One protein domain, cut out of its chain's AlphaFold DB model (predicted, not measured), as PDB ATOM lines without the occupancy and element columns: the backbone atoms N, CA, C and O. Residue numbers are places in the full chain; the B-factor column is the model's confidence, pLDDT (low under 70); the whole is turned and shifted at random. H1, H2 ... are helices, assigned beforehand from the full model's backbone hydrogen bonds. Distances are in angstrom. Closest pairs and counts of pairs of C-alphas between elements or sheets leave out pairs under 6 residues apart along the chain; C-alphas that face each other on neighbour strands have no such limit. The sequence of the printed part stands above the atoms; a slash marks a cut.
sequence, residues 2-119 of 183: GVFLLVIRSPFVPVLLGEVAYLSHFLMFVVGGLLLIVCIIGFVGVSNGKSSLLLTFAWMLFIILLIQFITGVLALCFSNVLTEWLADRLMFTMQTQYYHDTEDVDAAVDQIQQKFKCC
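What this domain is: This is residues 2 to 119 of the 183 residues of the protein "Tetraspanin" of Trichobilharzia regenti (UniProt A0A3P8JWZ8). Three helices make an open triangular frame: the long H3 and H4 form a helical hairpin, meeting near one end and spreading as a V, and H5 turns back from the far end of H4 towards the start of H3. At that open end the short H2 lies between H3, H5 and H6 and bridges the gap, while H1 packs on H3 partway along it. The 118 printed residues hold six named helices, H1 to H6 in chain order, and no named strand; the class is all helix. The whole is only just loose, close to extended, with a radius of gyration of the C-alphas of 19.9 A and spans of 62 by 31 by 23 A.

How they stand to each other: H3, residues 20 to 47, and H4, residues 51 to 77, touch and form a hairpin at a shallow tilt of 30 degrees, opposite ways. Residues 38 to 46 of H3 touch residues 51 to 60 of H4, with Gly 45 and Leu 53 the closest C-alphas at 4.9 A. H1, residues 2 to 7, only just touches residues 28 to 32 of H3, with 3 pairs of C-alphas within 8 A; the closest, of Gly 2 and Met 28, are 5.9 A apart. H2, residues 12 to 17, and H3 touch only at the corner, and only just, with 3 pairs; the closest C-alphas, of Pro 14 and Ala 21, are 4.9 A apart. H2 touches residues 86 to 93 of H5, residues 79 to 96, about perpendicular at 77 degrees, closest at Leu 16 and Leu 90, C-alphas 5.9 A apart. H2 also touches H6, residues 103 to 116, about perpendicular at 77 degrees, closest at Phe 12 and Ala 108, C-alphas 4.3 A apart. H5 and H6 are close but not clearly touching, with the closest C-alphas, of Met 94 and Val 109, 7.1 A apart. H4 and H5 meet only through their link, and H3 and H5 are apart. The helix packing is mostly crossed, with steep or perpendicular pairs outnumbering the one shallow pair. In H1 to H6 every O i to N i+4 pair is within hydrogen-bond range.

Where its parts are: H3 measures 40.5 A from C-alpha 20 at (-31.808, -21.637, 37.136) to C-alpha 47. H4 measures 39.1 A, H5 25.8 A and H6 19.9 A, with C-alpha 116 at (-28.409, -42.490, 33.891). H1 begins at C-alpha 2, (-34.731, -24.647, 21.297).

The domain as a whole: The two C-alphas farthest apart, of Gly 49 and His 100, are 62.4 A from each other. Residues 47 to 52 and 62 to 85 stand free. The printed part has no cut and no long link. Its mean pLDDT is 81.1, with residues 2 to 23 and 101 to 102 under 70.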
ATOM      1  N   GLY A   2     -34.052 -25.198  20.100       47.91
ATOM      2  CA  GLY A   2     -34.731 -24.647  21.297       47.91
ATOM      3  C   GLY A   2     -36.144 -25.208  21.530       47.91
ATOM      4  O   GLY A   2     -36.449 -25.708  22.605       47.91
ATOM      5  N   VAL A   3     -36.966 -25.276  20.476       48.44
ATOM      6  CA  VAL A   3     -38.286 -25.944  20.531       48.44
ATOM      7  C   VAL A   3     -38.158 -27.450  20.801       48.44
ATOM      8  O   VAL A   3     -39.005 -28.027  21.462       48.44
ATOM      9  N   PHE A   4     -37.068 -28.091  20.368       57.31
ATOM     10  CA  PHE A   4     -36.830 -29.518  20.617       57.31
ATOM     11  C   PHE A   4     -36.560 -29.800  22.103       57.31
ATOM     12  O   PHE A   4     -37.019 -30.811  22.618       57.31
ATOM     13  N   LEU A   5     -35.906 -28.881  22.818       52.31
ATOM     14  CA  LEU A   5     -35.725 -28.971  24.271       52.31
ATOM     15  C   LEU A   5     -36.986 -28.591  25.062       52.31
ATOM     16  O   LEU A   5     -37.180 -29.117  26.148       52.31
ATOM     17  N   LEU A   6     -37.872 -27.749  24.513       51.06
ATOM     18  CA  LEU A   6     -39.208 -27.513  25.087       51.06
ATOM     19  C   LEU A   6     -40.141 -28.721  24.902       51.06
ATOM     20  O   LEU A   6     -40.933 -29.035  25.785       51.06
ATOM     21  N   VAL A   7     -40.038 -29.400  23.756       45.59
ATOM     22  CA  VAL A   7     -40.820 -30.602  23.427       45.59
ATOM     23  C   VAL A   7     -40.306 -31.819  24.199       45.59
ATOM     24  O   VAL A   7     -41.106 -32.623  24.674       45.59
ATOM     25  N   ILE A   8     -38.994 -31.927  24.427       53.84
ATOM     26  CA  ILE A   8     -38.434 -32.835  25.434       53.84
ATOM     27  C   ILE A   8     -38.578 -32.152  26.797       53.84
ATOM     28  O   ILE A   8     -37.597 -31.721  27.393       53.84
ATOM     29  N   ARG A   9     -39.814 -32.041  27.297       49.84
ATOM     30  CA  ARG A   9     -40.109 -31.665  28.686       49.84
ATOM     31  C   ARG A   9     -39.394 -32.660  29.592       49.84
ATOM     32  O   ARG A   9     -39.908 -33.736  29.875       49.84
ATOM     33  N   SER A  10     -38.163 -32.343  29.964       60.41
ATOM     34  CA  SER A  10     -37.310 -33.230  30.730       60.41
ATOM     35  C   SER A  10     -37.421 -32.770  32.187       60.41
ATOM     36  O   SER A  10     -36.755 -31.800  32.561       60.41
ATOM     37  N   PRO A  11     -38.314 -33.374  32.993       57.84
ATOM     38  CA  PRO A  11     -38.640 -32.892  34.339       57.84
ATOM     39  C   PRO A  11     -37.426 -32.898  35.277       57.84
ATOM     40  O   PRO A  11     -37.405 -32.176  36.264       57.84
ATOM     41  N   PHE A  12     -36.359 -33.619  34.928       61.94
ATOM     42  CA  PHE A  12     -35.100 -33.601  35.669       61.94
ATOM     43  C   PHE A  12     -34.328 -32.278  35.615       61.94
ATOM     44  O   PHE A  12     -33.606 -31.970  36.557       61.94
ATOM     45  N   VAL A  13     -34.459 -31.490  34.542       63.81
ATOM     46  CA  VAL A  13     -33.755 -30.203  34.399       63.81
ATOM     47  C   VAL A  13     -34.169 -29.233  35.509       63.81
ATOM     48  O   VAL A  13     -33.290 -28.836  36.265       63.81
ATOM     49  N   PRO A  14     -35.458 -28.893  35.705       61.22
ATOM     50  CA  PRO A  14     -35.850 -27.974  36.773       61.22
ATOM     51  C   PRO A  14     -35.537 -28.482  38.186       61.22
ATOM     52  O   PRO A  14     -35.295 -27.673  39.073       61.22
ATOM     53  N   VAL A  15     -35.463 -29.795  38.392       62.84
ATOM     54  CA  VAL A  15     -35.193 -30.401  39.708       62.84
ATOM     55  C   VAL A  15     -33.701 -30.406  40.063       62.84
ATOM     56  O   VAL A  15     -33.351 -30.207  41.225       62.84
ATOM     57  N   LEU A  16     -32.805 -30.545  39.077       60.88
ATOM     58  CA  LEU A  16     -31.359 -30.357  39.284       60.88
ATOM     59  C   LEU A  16     -30.959 -28.882  39.405       60.88
ATOM     60  O   LEU A  16     -29.971 -28.550  40.057       60.88
ATOM     61  N   LEU A  17     -31.677 -28.011  38.699       62.22
ATOM     62  CA  LEU A  17     -31.267 -26.630  38.449       62.22
ATOM     63  C   LEU A  17     -32.060 -25.613  39.293       62.22
ATOM     64  O   LEU A  17     -31.615 -24.475  39.447       62.22
ATOM     65  N   GLY A  18     -33.185 -26.003  39.898       67.12
ATOM     66  CA  GLY A  18     -34.009 -25.138  40.747       67.12
ATOM     67  C   GLY A  18     -34.345 -23.812  40.055       67.12
ATOM     68  O   GLY A  18     -34.831 -23.794  38.924       67.12
ATOM     69  N   GLU A  19     -34.010 -22.689  40.697       60.34
ATOM     70  CA  GLU A  19     -34.210 -21.338  40.149       60.34
ATOM     71  C   GLU A  19     -33.526 -21.084  38.795       60.34
ATOM     72  O   GLU A  19     -33.996 -20.252  38.013       60.34
ATOM     73  N   VAL A  20     -32.468 -21.826  38.441       61.16
ATOM     74  CA  VAL A  20     -31.808 -21.637  37.136       61.16
ATOM     75  C   VAL A  20     -32.574 -22.298  35.984       61.16
ATOM     76  O   VAL A  20     -32.236 -22.103  34.815       61.16
ATOM     77  N   ALA A  21     -33.671 -23.005  36.276       62.91
ATOM     78  CA  ALA A  21     -34.612 -23.473  35.264       62.91
ATOM     79  C   ALA A  21     -35.256 -22.305  34.507       62.91
ATOM     80  O   ALA A  21     -35.307 -22.330  33.275       62.91
ATOM     81  N   TYR A  22     -35.688 -21.251  35.203       65.88
ATOM     82  CA  TYR A  22     -36.257 -20.060  34.561       65.88
ATOM     83  C   TYR A  22     -35.211 -19.329  33.717       65.88
ATOM     84  O   TYR A  22     -35.484 -18.943  32.577       65.88
ATOM     85  N   LEU A  23     -33.981 -19.243  34.231       66.44
ATOM     86  CA  LEU A  23     -32.845 -18.693  33.497       66.44
ATOM     87  C   LEU A  23     -32.580 -19.481  32.203       66.44
ATOM     88  O   LEU A  23     -32.358 -18.882  31.155       66.44
ATOM     89  N   SER A  24     -32.668 -20.814  32.238       71.19
ATOM     90  CA  SER A  24     -32.410 -21.658  31.062       71.19
ATOM     91  C   SER A  24     -33.385 -21.403  29.901       71.19
ATOM     92  O   SER A  24     -32.957 -21.330  28.747       71.19
ATOM     93  N   HIS A  25     -34.673 -21.181  30.188       72.75
ATOM     94  CA  HIS A  25     -35.688 -20.876  29.172       72.75
ATOM     95  C   HIS A  25     -35.458 -19.501  28.537       72.75
ATOM     96  O   HIS A  25     -35.513 -19.359  27.314       72.75
ATOM     97  N   PHE A  26     -35.149 -18.497  29.359       77.94
ATOM     98  CA  PHE A  26     -34.819 -17.158  28.880       77.94
ATOM     99  C   PHE A  26     -33.569 -17.171  27.989       77.94
ATOM    100  O   PHE A  26     -33.586 -16.625  26.885       77.94
ATOM    101  N   LEU A  27     -32.509 -17.870  28.410       78.50
ATOM    102  CA  LEU A  27     -31.284 -18.014  27.622       78.50
ATOM    103  C   LEU A  27     -31.534 -18.713  26.279       78.50
ATOM    104  O   LEU A  27     -31.026 -18.259  25.256       78.50
ATOM    105  N   MET A  28     -32.355 -19.769  26.251       78.50
ATOM    106  CA  MET A  28     -32.756 -20.443  25.008       78.50
ATOM    107  C   MET A  28     -33.432 -19.483  24.023       78.50
ATOM    108  O   MET A  28     -33.120 -19.507  22.830       78.50
ATOM    109  N   PHE A  29     -34.343 -18.638  24.513       84.00
ATOM    110  CA  PHE A  29     -35.045 -17.656  23.689       84.00
ATOM    111  C   PHE A  29     -34.086 -16.602  23.124       84.00
ATOM    112  O   PHE A  29     -34.085 -16.355  21.918       84.00
ATOM    113  N   VAL A  30     -33.220 -16.037  23.972       84.81
ATOM    114  CA  VAL A  30     -32.238 -15.017  23.572       84.81
ATOM    115  C   VAL A  30     -31.259 -15.569  22.534       84.81
ATOM    116  O   VAL A  30     -31.067 -14.959  21.482       84.81
ATOM    117  N   VAL A  31     -30.682 -16.750  22.779       85.50
ATOM    118  CA  VAL A  31     -29.753 -17.396  21.837       85.50
ATOM    119  C   VAL A  31     -30.456 -17.718  20.517       85.50
ATOM    120  O   VAL A  31     -29.910 -17.446  19.449       85.50
ATOM    121  N   GLY A  32     -31.684 -18.244  20.567       85.12
ATOM    122  CA  GLY A  32     -32.481 -18.513  19.370       85.12
ATOM    123  C   GLY A  32     -32.744 -17.257  18.532       85.12
ATOM    124  O   GLY A  32     -32.562 -17.287  17.315       85.12
ATOM    125  N   GLY A  33     -33.109 -16.145  19.175       88.56
ATOM    126  CA  GLY A  33     -33.322 -14.859  18.508       88.56
ATOM    127  C   GLY A  33     -32.054 -14.311  17.851       88.56
ATOM    128  O   GLY A  33     -32.091 -13.897  16.691       88.56
ATOM    129  N   LEU A  34     -30.913 -14.372  18.543       87.69
ATOM    130  CA  LEU A  34     -29.622 -13.942  17.995       87.69
ATOM    131  C   LEU A  34     -29.226 -14.752  16.754       87.69
ATOM    132  O   LEU A  34     -28.798 -14.174  15.755       87.69
ATOM    133  N   LEU A  35     -29.420 -16.075  16.784       89.50
ATOM    134  CA  LEU A  35     -29.138 -16.936  15.633       89.50
ATOM    135  C   LEU A  35     -30.007 -16.575  14.421       89.50
ATOM    136  O   LEU A  35     -29.491 -16.516  13.307       89.50
ATOM    137  N   LEU A  36     -31.294 -16.270  14.624       90.88
ATOM    138  CA  LEU A  36     -32.177 -15.829  13.538       90.88
ATOM    139  C   LEU A  36     -31.698 -14.519  12.902       90.88
ATOM    140  O   LEU A  36     -31.669 -14.413  11.677       90.88
ATOM    141  N   ILE A  37     -31.274 -13.547  13.713       89.38
ATOM    142  CA  ILE A  37     -30.735 -12.272  13.215       89.38
ATOM    143  C   ILE A  37     -29.479 -12.516  12.371       89.38
ATOM    144  O   ILE A  37     -29.373 -12.001  11.258       89.38
ATOM    145  N   VAL A  38     -28.556 -13.348  12.861       89.38
ATOM    146  CA  VAL A  38     -27.334 -13.721  12.132       89.38
ATOM    147  C   VAL A  38     -27.670 -14.395  10.796       89.38
ATOM    148  O   VAL A  38     -27.067 -14.060   9.774       89.38
ATOM    149  N   CYS A  39     -28.672 -15.281  10.765       90.81
ATOM    150  CA  CYS A  39     -29.147 -15.910   9.532       90.81
ATOM    151  C   CYS A  39     -29.730 -14.899   8.533       90.81
ATOM    152  O   CYS A  39     -29.420 -14.981   7.344       90.81
ATOM    153  N   ILE A  40     -30.534 -13.933   8.991       90.75
ATOM    154  CA  ILE A  40     -31.109 -12.889   8.125       90.75
ATOM    155  C   ILE A  40     -29.999 -12.025   7.519       90.75
ATOM    156  O   ILE A  40     -30.014 -11.771   6.316       90.75
ATOM    157  N   ILE A  41     -29.008 -11.617   8.320       88.50
ATOM    158  CA  ILE A  41     -27.856 -10.838   7.838       88.50
ATOM    159  C   ILE A  41     -27.091 -11.618   6.764       88.50
ATOM    160  O   ILE A  41     -26.773 -11.056   5.715       88.50
ATOM    161  N   GLY A  42     -26.846 -12.913   6.990       89.12
ATOM    162  CA  GLY A  42     -26.210 -13.788   6.005       89.12
ATOM    163  C   GLY A  42     -27.011 -13.878   4.702       89.12
ATOM    164  O   GLY A  42     -26.464 -13.652   3.623       89.12
ATOM    165  N   PHE A  43     -28.321 -14.127   4.793       89.50
ATOM    166  CA  PHE A  43     -29.206 -14.233   3.631       89.50
ATOM    167  C   PHE A  43     -29.262 -12.931   2.813       89.50
ATOM    168  O   PHE A  43     -29.073 -12.944   1.597       89.50
ATOM    169  N   VAL A  44     -29.447 -11.788   3.481       89.38
ATOM    170  CA  VAL A  44     -29.470 -10.456   2.853       89.38
ATOM    171  C   VAL A  44     -28.107 -10.101   2.251       89.38
ATOM    172  O   VAL A  44     -28.054  -9.500   1.176       89.38
ATOM    173  N   GLY A  45     -27.008 -10.471   2.917       88.00
ATOM    174  CA  GLY A  45     -25.644 -10.247   2.435       88.00
ATOM    175  C   GLY A  45     -25.359 -10.972   1.121       88.00
ATOM    176  O   GLY A  45     -24.828 -10.359   0.194       88.00
ATOM    177  N   VAL A  46     -25.787 -12.234   1.015       88.81
ATOM    178  CA  VAL A  46     -25.682 -13.030  -0.218       88.81
ATOM    179  C   VAL A  46     -26.598 -12.472  -1.309       88.81
ATOM    180  O   VAL A  46     -26.135 -12.219  -2.418       88.81
ATOM    181  N   SER A  47     -27.872 -12.215  -0.996       87.75
ATOM    182  CA  SER A  47     -28.862 -11.772  -1.989       87.75
ATOM    183  C   SER A  47     -28.541 -10.411  -2.611       87.75
ATOM    184  O   SER A  47     -28.905 -10.175  -3.758       87.75
ATOM    185  N   ASN A  48     -27.888  -9.508  -1.874       87.44
ATOM    186  CA  ASN A  48     -27.527  -8.179  -2.380       87.44
ATOM    187  C   ASN A  48     -26.117  -8.112  -2.987       87.44
ATOM    188  O   ASN A  48     -25.697  -7.029  -3.392       87.44
ATOM    189  N   GLY A  49     -25.350  -9.212  -2.987       85.00
ATOM    190  CA  GLY A  49     -23.965  -9.237  -3.482       85.00
ATOM    191  C   GLY A  49     -23.017  -8.271  -2.753       85.00
ATOM    192  O   GLY A  49     -21.973  -7.894  -3.282       85.00
ATOM    193  N   LYS A  50     -23.378  -7.822  -1.545       83.62
ATOM    194  CA  LYS A  50     -22.627  -6.815  -0.786       83.62
ATOM    195  C   LYS A  50     -21.521  -7.488   0.022       83.62
ATOM    196  O   LYS A  50     -21.760  -7.940   1.141       83.62
ATOM    197  N   SER A  51     -20.292  -7.464  -0.494       85.81
ATOM    198  CA  SER A  51     -19.115  -8.070   0.156       85.81
ATOM    199  C   SER A  51     -18.886  -7.599   1.598       85.81
ATOM    200  O   SER A  51     -18.436  -8.378   2.431       85.81
ATOM    201  N   SER A  52     -19.253  -6.354   1.926       85.00
ATOM    202  CA  SER A  52     -19.157  -5.814   3.292       85.00
ATOM    203  C   SER A  52     -20.084  -6.532   4.292       85.00
ATOM    204  O   SER A  52     -19.659  -6.869   5.393       85.00
ATOM    205  N   LEU A  53     -21.322  -6.867   3.901       83.88
ATOM    206  CA  LEU A  53     -22.248  -7.632   4.755       83.88
ATOM    207  C   LEU A  53     -21.771  -9.076   4.952       83.88
ATOM    208  O   LEU A  53     -21.888  -9.625   6.047       83.88
ATOM    209  N   LEU A  54     -21.197  -9.668   3.904       87.44
ATOM    210  CA  LEU A  54     -20.645 -11.018   3.955       87.44
ATOM    211  C   LEU A  54     -19.409 -11.094   4.866       87.44
ATOM    212  O   LEU A  54     -19.260 -12.052   5.624       87.44
ATOM    213  N   LEU A  55     -18.561 -10.059   4.849       89.81
ATOM    214  CA  LEU A  55     -17.407  -9.939   5.739       89.81
ATOM    215  C   LEU A  55     -17.842  -9.817   7.207       89.81
ATOM    216  O   LEU A  55     -17.303 -10.516   8.061       89.81
ATOM    217  N   THR A  56     -18.853  -8.994   7.502       88.75
ATOM    218  CA  THR A  56     -19.421  -8.880   8.856       88.75
ATOM    219  C   THR A  56     -19.985 -10.214   9.345       88.75
ATOM    220  O   THR A  56     -19.727 -10.612  10.478       88.75
ATOM    221  N   PHE A  57     -20.706 -10.944   8.490       89.00
ATOM    222  CA  PHE A  57     -21.202 -12.282   8.817       89.00
ATOM    223  C   PHE A  57     -20.060 -13.261   9.135       89.00
ATOM    224  O   PHE A  57     -20.122 -13.965  10.144       89.00
ATOM    225  N   ALA A  58     -18.988 -13.262   8.338       91.19
ATOM    226  CA  ALA A  58     -17.820 -14.109   8.578       91.19
ATOM    227  C   ALA A  58     -17.131 -13.796   9.919       91.19
ATOM    228  O   ALA A  58     -16.813 -14.716  10.674       91.19
ATOM    229  N   TRP A  59     -16.962 -12.514  10.261       93.62
ATOM    230  CA  TRP A  59     -16.407 -12.099  11.555       93.62
ATOM    231  C   TRP A  59     -17.288 -12.507  12.736       93.62
ATOM    232  O   TRP A  59     -16.776 -13.013  13.734       93.62
ATOM    233  N   MET A  60     -18.608 -12.346  12.618       89.81
ATOM    234  CA  MET A  60     -19.553 -12.786  13.646       89.81
ATOM    235  C   MET A  60     -19.445 -14.293  13.894       89.81
ATOM    236  O   MET A  60     -19.363 -14.722  15.043       89.81
ATOM    237  N   LEU A  61     -19.382 -15.102  12.830       91.12
ATOM    238  CA  LEU A  61     -19.187 -16.547  12.958       91.12
ATOM    239  C   LEU A  61     -17.839 -16.897  13.587       91.12
ATOM    240  O   LEU A  61     -17.785 -17.777  14.442       91.12
ATOM    241  N   PHE A  62     -16.765 -16.201  13.213       94.50
ATOM    242  CA  PHE A  62     -15.448 -16.416  13.806       94.50
ATOM    243  C   PHE A  62     -15.454 -16.150  15.319       94.50
ATOM    244  O   PHE A  62     -14.964 -16.975  16.089       94.50
ATOM    245  N   ILE A  63     -16.082 -15.059  15.768       94.00
ATOM    246  CA  ILE A  63     -16.222 -14.743  17.197       94.00
ATOM    247  C   ILE A  63     -17.054 -15.810  17.920       94.00
ATOM    248  O   ILE A  63     -16.655 -16.273  18.988       94.00
ATOM    249  N   ILE A  64     -18.179 -16.243  17.339       90.94
ATOM    250  CA  ILE A  64     -19.012 -17.311  17.914       90.94
ATOM    251  C   ILE A  64     -18.208 -18.611  18.046       90.94
ATOM    252  O   ILE A  64     -18.288 -19.274  19.078       90.94
ATOM    253  N   LEU A  65     -17.398 -18.957  17.041       92.00
ATOM    254  CA  LEU A  65     -16.530 -20.133  17.086       92.00
ATOM    255  C   LEU A  65     -15.472 -20.029  18.186       92.00
ATOM    256  O   LEU A  65     -15.251 -21.009  18.895       92.00
ATOM    257  N   LEU A  66     -14.853 -18.859  18.373       96.06
ATOM    258  CA  LEU A  66     -13.896 -18.646  19.461       96.06
ATOM    259  C   LEU A  66     -14.555 -18.797  20.833       96.06
ATOM    260  O   LEU A  66     -14.017 -19.490  21.693       96.06
ATOM    261  N   ILE A  67     -15.737 -18.204  21.028       91.62
ATOM    262  CA  ILE A  67     -16.500 -18.355  22.273       91.62
ATOM    263  C   ILE A  67     -16.832 -19.832  22.501       91.62
ATOM    264  O   ILE A  67     -16.560 -20.351  23.579       91.62
ATOM    265  N   GLN A  68     -17.340 -20.533  21.485       88.75
ATOM    266  CA  GLN A  68     -17.690 -21.949  21.587       88.75
ATOM    267  C   GLN A  68     -16.472 -22.819  21.923       88.75
ATOM    268  O   GLN A  68     -16.580 -23.748  22.725       88.75
ATOM    269  N   PHE A  69     -15.313 -22.513  21.339       93.88
ATOM    270  CA  PHE A  69     -14.060 -23.198  21.633       93.88
ATOM    271  C   PHE A  69     -13.635 -22.979  23.089       93.88
ATOM    272  O   PHE A  69     -13.369 -23.947  23.798       93.88
ATOM    273  N   ILE A  70     -13.652 -21.730  23.563       94.62
ATOM    274  CA  ILE A  70     -13.325 -21.391  24.953       94.62
ATOM    275  C   ILE A  70     -14.300 -22.079  25.913       94.62
ATOM    276  O   ILE A  70     -13.861 -22.717  26.866       94.62
ATOM    277  N   THR A  71     -15.609 -22.020  25.654       89.12
ATOM    278  CA  THR A  71     -16.623 -22.717  26.456       89.12
ATOM    279  C   THR A  71     -16.387 -24.225  26.474       89.12
ATOM    280  O   THR A  71     -16.506 -24.835  27.532       89.12
ATOM    281  N   GLY A  72     -16.010 -24.828  25.343       87.69
ATOM    282  CA  GLY A  72     -15.658 -26.246  25.267       87.69
ATOM    283  C   GLY A  72     -14.464 -26.604  26.151       87.69
ATOM    284  O   GLY A  72     -14.542 -27.549  26.932       87.69
ATOM    285  N   VAL A  73     -13.384 -25.818  26.090       93.81
ATOM    286  CA  VAL A  73     -12.197 -26.016  26.940       93.81
ATOM    287  C   VAL A  73     -12.544 -25.823  28.417       93.81
ATOM    288  O   VAL A  73     -12.188 -26.658  29.244       93.81
ATOM    289  N   LEU A  74     -13.290 -24.767  28.756       90.19
ATOM    290  CA  LEU A  74     -13.745 -24.517  30.125       90.19
ATOM    291  C   LEU A  74     -14.618 -25.664  30.649       90.19
ATOM    292  O   LEU A  74     -14.423 -26.102  31.778       90.19
ATOM    293  N   ALA A  75     -15.532 -26.197  29.837       85.81
ATOM    294  CA  ALA A  75     -16.372 -27.328  30.224       85.81
ATOM    295  C   ALA A  75     -15.544 -28.581  30.554       85.81
ATOM    296  O   ALA A  75     -15.895 -29.317  31.475       85.81
ATOM    297  N   LEU A  76     -14.433 -28.808  29.845       87.06
ATOM    298  CA  LEU A  76     -13.516 -29.911  30.135       87.06
ATOM    299  C   LEU A  76     -12.719 -29.660  31.422       87.06
ATOM    300  O   LEU A  76     -12.696 -30.526  32.296       87.06
ATOM    301  N   CYS A  77     -12.126 -28.472  31.580       92.69
ATOM    302  CA  CYS A  77     -11.325 -28.120  32.758       92.69
ATOM    303  C   CYS A  77     -12.143 -28.104  34.060       92.69
ATOM    304  O   CYS A  77     -11.666 -28.556  35.097       92.69
ATOM    305  N   PHE A  78     -13.378 -27.601  34.011       87.12
ATOM    306  CA  PHE A  78     -14.255 -27.457  35.178       87.12
ATOM    307  C   PHE A  78     -15.290 -28.580  35.303       87.12
ATOM    308  O   PHE A  78     -16.202 -28.482  36.125       87.12
ATOM    309  N   SER A  79     -15.143 -29.656  34.528       84.50
ATOM    310  CA  SER A  79     -16.040 -30.817  34.555       84.50
ATOM    311  C   SER A  79     -16.224 -31.372  35.971       84.50
ATOM    312  O   SER A  79     -17.356 -31.510  36.418       84.50
ATOM    313  N   ASN A  80     -15.129 -31.584  36.704       85.88
ATOM    314  CA  ASN A  80     -15.153 -32.154  38.056       85.88
ATOM    315  C   ASN A  80     -15.879 -31.255  39.064       85.88
ATOM    316  O   ASN A  80     -16.710 -31.714  39.846       85.88
ATOM    317  N   VAL A  81     -15.584 -29.953  39.029       86.56
ATOM    318  CA  VAL A  81     -16.214 -28.967  39.921       86.56
ATOM    319  C   VAL A  81     -17.713 -28.903  39.649       86.56
ATOM    320  O   VAL A  81     -18.520 -28.890  40.575       86.56
ATOM    321  N   LEU A  82     -18.087 -28.913  38.368       82.56
ATOM    322  CA  LEU A  82     -19.477 -28.928  37.952       82.56
ATOM    323  C   LEU A  82     -20.175 -30.217  38.405       82.56
ATOM    324  O   LEU A  82     -21.276 -30.145  38.941       82.56
ATOM    325  N   THR A  83     -19.545 -31.386  38.255       83.06
ATOM    326  CA  THR A  83     -20.141 -32.656  38.694       83.06
ATOM    327  C   THR A  83     -20.351 -32.721  40.199       83.06
ATOM    328  O   THR A  83     -21.403 -33.189  40.620       83.06
ATOM    329  N   GLU A  84     -19.413 -32.217  41.005       87.25
ATOM    330  CA  GLU A  84     -19.572 -32.175  42.464       87.25
ATOM    331  C   GLU A  84     -20.698 -31.224  42.874       87.25
ATOM    332  O   GLU A  84     -21.564 -31.595  43.663       87.25
ATOM    333  N   TRP A  85     -20.774 -30.039  42.259       84.12
ATOM    334  CA  TRP A  85     -21.871 -29.105  42.513       84.12
ATOM    335  C   TRP A  85     -23.234 -29.707  42.147       84.12
ATOM    336  O   TRP A  85     -24.194 -29.584  42.911       84.12
ATOM    337  N   LEU A  86     -23.328 -30.391  41.000       83.62
ATOM    338  CA  LEU A  86     -24.545 -31.102  40.598       83.62
ATOM    339  C   LEU A  86     -24.886 -32.230  41.581       83.62
ATOM    340  O   LEU A  86     -26.058 -32.410  41.909       83.62
ATOM    341  N   ALA A  87     -23.884 -32.979  42.042       85.69
ATOM    342  CA  ALA A  87     -24.063 -34.057  43.007       85.69
ATOM    343  C   ALA A  87     -24.599 -33.521  44.343       85.69
ATOM    344  O   ALA A  87     -25.573 -34.062  44.868       85.69
ATOM    345  N   ASP A  88     -24.044 -32.429  44.865       88.50
ATOM    346  CA  ASP A  88     -24.509 -31.817  46.113       88.50
ATOM    347  C   ASP A  88     -25.929 -31.254  45.983       88.50
ATOM    348  O   ASP A  88     -26.754 -31.408  46.886       88.50
ATOM    349  N   ARG A  89     -26.263 -30.659  44.830       85.62
ATOM    350  CA  ARG A  89     -27.630 -30.204  44.540       85.62
ATOM    351  C   ARG A  89     -28.620 -31.362  44.499       85.62
ATOM    352  O   ARG A  89     -29.662 -31.290  45.142       85.62
ATOM    353  N   LEU A  90     -28.282 -32.436  43.786       86.69
ATOM    354  CA  LEU A  90     -29.123 -33.628  43.711       86.69
ATOM    355  C   LEU A  90     -29.293 -34.283  45.089       86.69
ATOM    356  O   LEU A  90     -30.401 -34.688  45.430       86.69
ATOM    357  N   MET A  91     -28.217 -34.338  45.880       88.88
ATOM    358  CA  MET A  91     -28.222 -34.839  47.255       88.88
ATOM    359  C   MET A  91     -29.208 -34.055  48.125       88.88
ATOM    360  O   MET A  91     -30.076 -34.641  48.768       88.88
ATOM    361  N   PHE A  92     -29.121 -32.726  48.102       88.31
ATOM    362  CA  PHE A  92     -30.023 -31.874  48.868       88.31
ATOM    363  C   PHE A  92     -31.485 -32.076  48.451       88.31
ATOM    364  O   PHE A  92     -32.349 -32.293  49.303       88.31
ATOM    365  N   THR A  93     -31.764 -32.068  47.144       86.56
ATOM    366  CA  THR A  93     -33.124 -32.240  46.616       86.56
ATOM    367  C   THR A  93     -33.711 -33.602  46.985       86.56
ATOM    368  O   THR A  93     -34.839 -33.670  47.468       86.56
ATOM    369  N   MET A  94     -32.957 -34.696  46.830       88.00
ATOM    370  CA  MET A  94     -33.475 -36.030  47.159       88.00
ATOM    371  C   MET A  94     -33.667 -36.233  48.671       88.00
ATOM    372  O   MET A  94     -34.582 -36.938  49.079       88.00
ATOM    373  N   GLN A  95     -32.828 -35.625  49.517       88.56
ATOM    374  CA  GLN A  95     -32.952 -35.781  50.966       88.56
ATOM    375  C   GLN A  95     -34.131 -34.989  51.537       88.56
ATOM    376  O   GLN A  95     -34.765 -35.458  52.481       88.56
ATOM    377  N   THR A  96     -34.425 -33.816  50.968       86.00
ATOM    378  CA  THR A  96     -35.371 -32.850  51.550       86.00
ATOM    379  C   THR A  96     -36.714 -32.754  50.831       86.00
ATOM    380  O   THR A  96     -37.695 -32.371  51.463       86.00
ATOM    381  N   GLN A  97     -36.780 -33.044  49.529       84.38
ATOM    382  CA  GLN A  97     -37.978 -32.804  48.708       84.38
ATOM    383  C   GLN A  97     -38.618 -34.089  48.177       84.38
ATOM    384  O   GLN A  97     -39.813 -34.091  47.886       84.38
ATOM    385  N   TYR A  98     -37.854 -35.182  48.076       85.00
ATOM    386  CA  TYR A  98     -38.385 -36.461  47.608       85.00
ATOM    387  C   TYR A  98     -39.436 -37.000  48.589       85.00
ATOM    388  O   TYR A  98     -39.151 -37.176  49.778       85.00
ATOM    389  N   TYR A  99     -40.639 -37.272  48.088       78.94
ATOM    390  CA  TYR A  99     -41.809 -37.725  48.841       78.94
ATOM    391  C   TYR A  99     -42.347 -36.704  49.870       78.94
ATOM    392  O   TYR A  99     -43.017 -37.078  50.834       78.94
ATOM    393  N   HIS A 100     -42.053 -35.410  49.682       71.44
ATOM    394  CA  HIS A 100     -42.496 -34.299  50.541       71.44
ATOM    395  C   HIS A 100     -43.533 -33.395  49.825       71.44
ATOM    396  O   HIS A 100     -43.424 -32.171  49.863       71.44
ATOM    397  N   ASP A 101     -44.536 -33.993  49.164       64.69
ATOM    398  CA  ASP A 101     -45.663 -33.331  48.454       64.69
ATOM    399  C   ASP A 101     -45.379 -32.704  47.069       64.69
ATOM    400  O   ASP A 101     -46.168 -31.905  46.564       64.69
ATOM    401  N   THR A 102     -44.301 -33.096  46.381       69.38
ATOM    402  CA  THR A 102     -44.056 -32.661  44.990       69.38
ATOM    403  C   THR A 102     -43.874 -33.846  44.041       69.38
ATOM    404  O   THR A 102     -42.764 -34.319  43.817       69.38
ATOM    405  N   GLU A 103     -44.970 -34.301  43.418       78.06
ATOM    406  CA  GLU A 103     -44.939 -35.397  42.425       78.06
ATOM    407  C   GLU A 103     -43.941 -35.130  41.280       78.06
ATOM    408  O   GLU A 103     -43.303 -36.052  40.768       78.06
ATOM    409  N   ASP A 104     -43.753 -33.859  40.910       79.38
ATOM    410  CA  ASP A 104     -42.787 -33.443  39.890       79.38
ATOM    411  C   ASP A 104     -41.328 -33.726  40.298       79.38
ATOM    412  O   ASP A 104     -40.508 -34.080  39.444       79.38
ATOM    413  N   VAL A 105     -40.992 -33.589  41.587       81.38
ATOM    414  CA  VAL A 105     -39.642 -33.861  42.108       81.38
ATOM    415  C   VAL A 105     -39.380 -35.359  42.139       81.38
ATOM    416  O   VAL A 105     -38.323 -35.800  41.684       81.38
ATOM    417  N   ASP A 106     -40.357 -36.142  42.588       85.81
ATOM    418  CA  ASP A 106     -40.253 -37.601  42.643       85.81
ATOM    419  C   ASP A 106     -40.052 -38.181  41.241       85.81
ATOM    420  O   ASP A 106     -39.087 -38.908  40.987       85.81
ATOM    421  N   ALA A 107     -40.891 -37.765  40.287       85.19
ATOM    422  CA  ALA A 107     -40.791 -38.189  38.895       85.19
ATOM    423  C   ALA A 107     -39.454 -37.785  38.258       85.19
ATOM    424  O   ALA A 107     -38.879 -38.538  37.469       85.19
ATOM    425  N   ALA A 108     -38.937 -36.602  38.583       84.56
ATOM    426  CA  ALA A 108     -37.653 -36.139  38.085       84.56
ATOM    427  C   ALA A 108     -36.476 -36.957  38.630       84.56
ATOM    428  O   ALA A 108     -35.629 -37.386  37.842       84.56
ATOM    429  N   VAL A 109     -36.428 -37.191  39.946       86.88
ATOM    430  CA  VAL A 109     -35.390 -38.008  40.596       86.88
ATOM    431  C   VAL A 109     -35.423 -39.433  40.048       86.88
ATOM    432  O   VAL A 109     -34.384 -39.953  39.630       86.88
ATOM    433  N   ASP A 110     -36.610 -40.025  39.928       89.19
ATOM    434  CA  ASP A 110     -36.787 -41.362  39.367       89.19
ATOM    435  C   ASP A 110     -36.324 -41.440  37.905       89.19
ATOM    436  O   ASP A 110     -35.631 -42.384  37.508       89.19
ATOM    437  N   GLN A 111     -36.644 -40.429  37.093       86.00
ATOM    438  CA  GLN A 111     -36.185 -40.361  35.707       86.00
ATOM    439  C   GLN A 111     -34.669 -40.218  35.597       86.00
ATOM    440  O   GLN A 111     -34.076 -40.850  34.723       86.00
ATOM    441  N   ILE A 112     -34.026 -39.416  36.453       85.75
ATOM    442  CA  ILE A 112     -32.559 -39.292  36.483       85.75
ATOM    443  C   ILE A 112     -31.945 -40.663  36.745       85.75
ATOM    444  O   ILE A 112     -31.110 -41.126  35.965       85.75
ATOM    445  N   GLN A 113     -32.412 -41.341  37.792       87.38
ATOM    446  CA  GLN A 113     -31.896 -42.642  38.205       87.38
ATOM    447  C   GLN A 113     -32.070 -43.703  37.118       87.38
ATOM    448  O   GLN A 113     -31.122 -44.408  36.761       87.38
ATOM    449  N   GLN A 114     -33.243 -43.755  36.485       85.31
ATOM    450  CA  GLN A 114     -33.512 -44.710  35.412       85.31
ATOM    451  C   GLN A 114     -32.774 -44.389  34.108       85.31
ATOM    452  O   GLN A 114     -32.356 -45.325  33.411       85.31
ATOM    453  N   LYS A 115     -32.622 -43.103  33.762       83.81
ATOM    454  CA  LYS A 115     -31.978 -42.642  32.523       83.81
ATOM    455  C   LYS A 115     -30.466 -42.795  32.581       83.81
ATOM    456  O   LYS A 115     -29.870 -43.280  31.622       83.81
ATOM    457  N   PHE A 116     -29.856 -42.410  33.697       83.75
ATOM    458  CA  PHE A 116     -28.409 -42.490  33.891       83.75
ATOM    459  C   PHE A 116     -27.956 -43.800  34.530       83.75
ATOM    460  O   PHE A 116     -26.754 -44.038  34.616       83.75
ATOM    461  N   LYS A 117     -28.899 -44.671  34.919       84.75
ATOM    462  CA  LYS A 117     -28.613 -45.926  35.622       84.75
ATOM    463  C   LYS A 117     -27.723 -45.638  36.835       84.75
ATOM    464  O   LYS A 117     -26.615 -46.162  36.950       84.75
ATOM    465  N   CYS A 118     -28.221 -44.786  37.722       87.06
ATOM    466  CA  CYS A 118     -27.604 -44.456  39.001       87.06
ATOM    467  C   CYS A 118     -28.619 -44.615  40.139       87.06
ATOM    468  O   CYS A 118     -29.819 -44.721  39.899       87.06
ATOM    469  N   CYS A 119     -28.127 -44.652  41.376       88.69
ATOM    470  CA  CYS A 119     -28.960 -44.652  42.570       88.69
ATOM    471  C   CYS A 119     -28.322 -43.757  43.632       88.69
ATOM    472  O   CYS A 119     -27.169 -43.981  44.005       88.69
TER     473      CYS A 119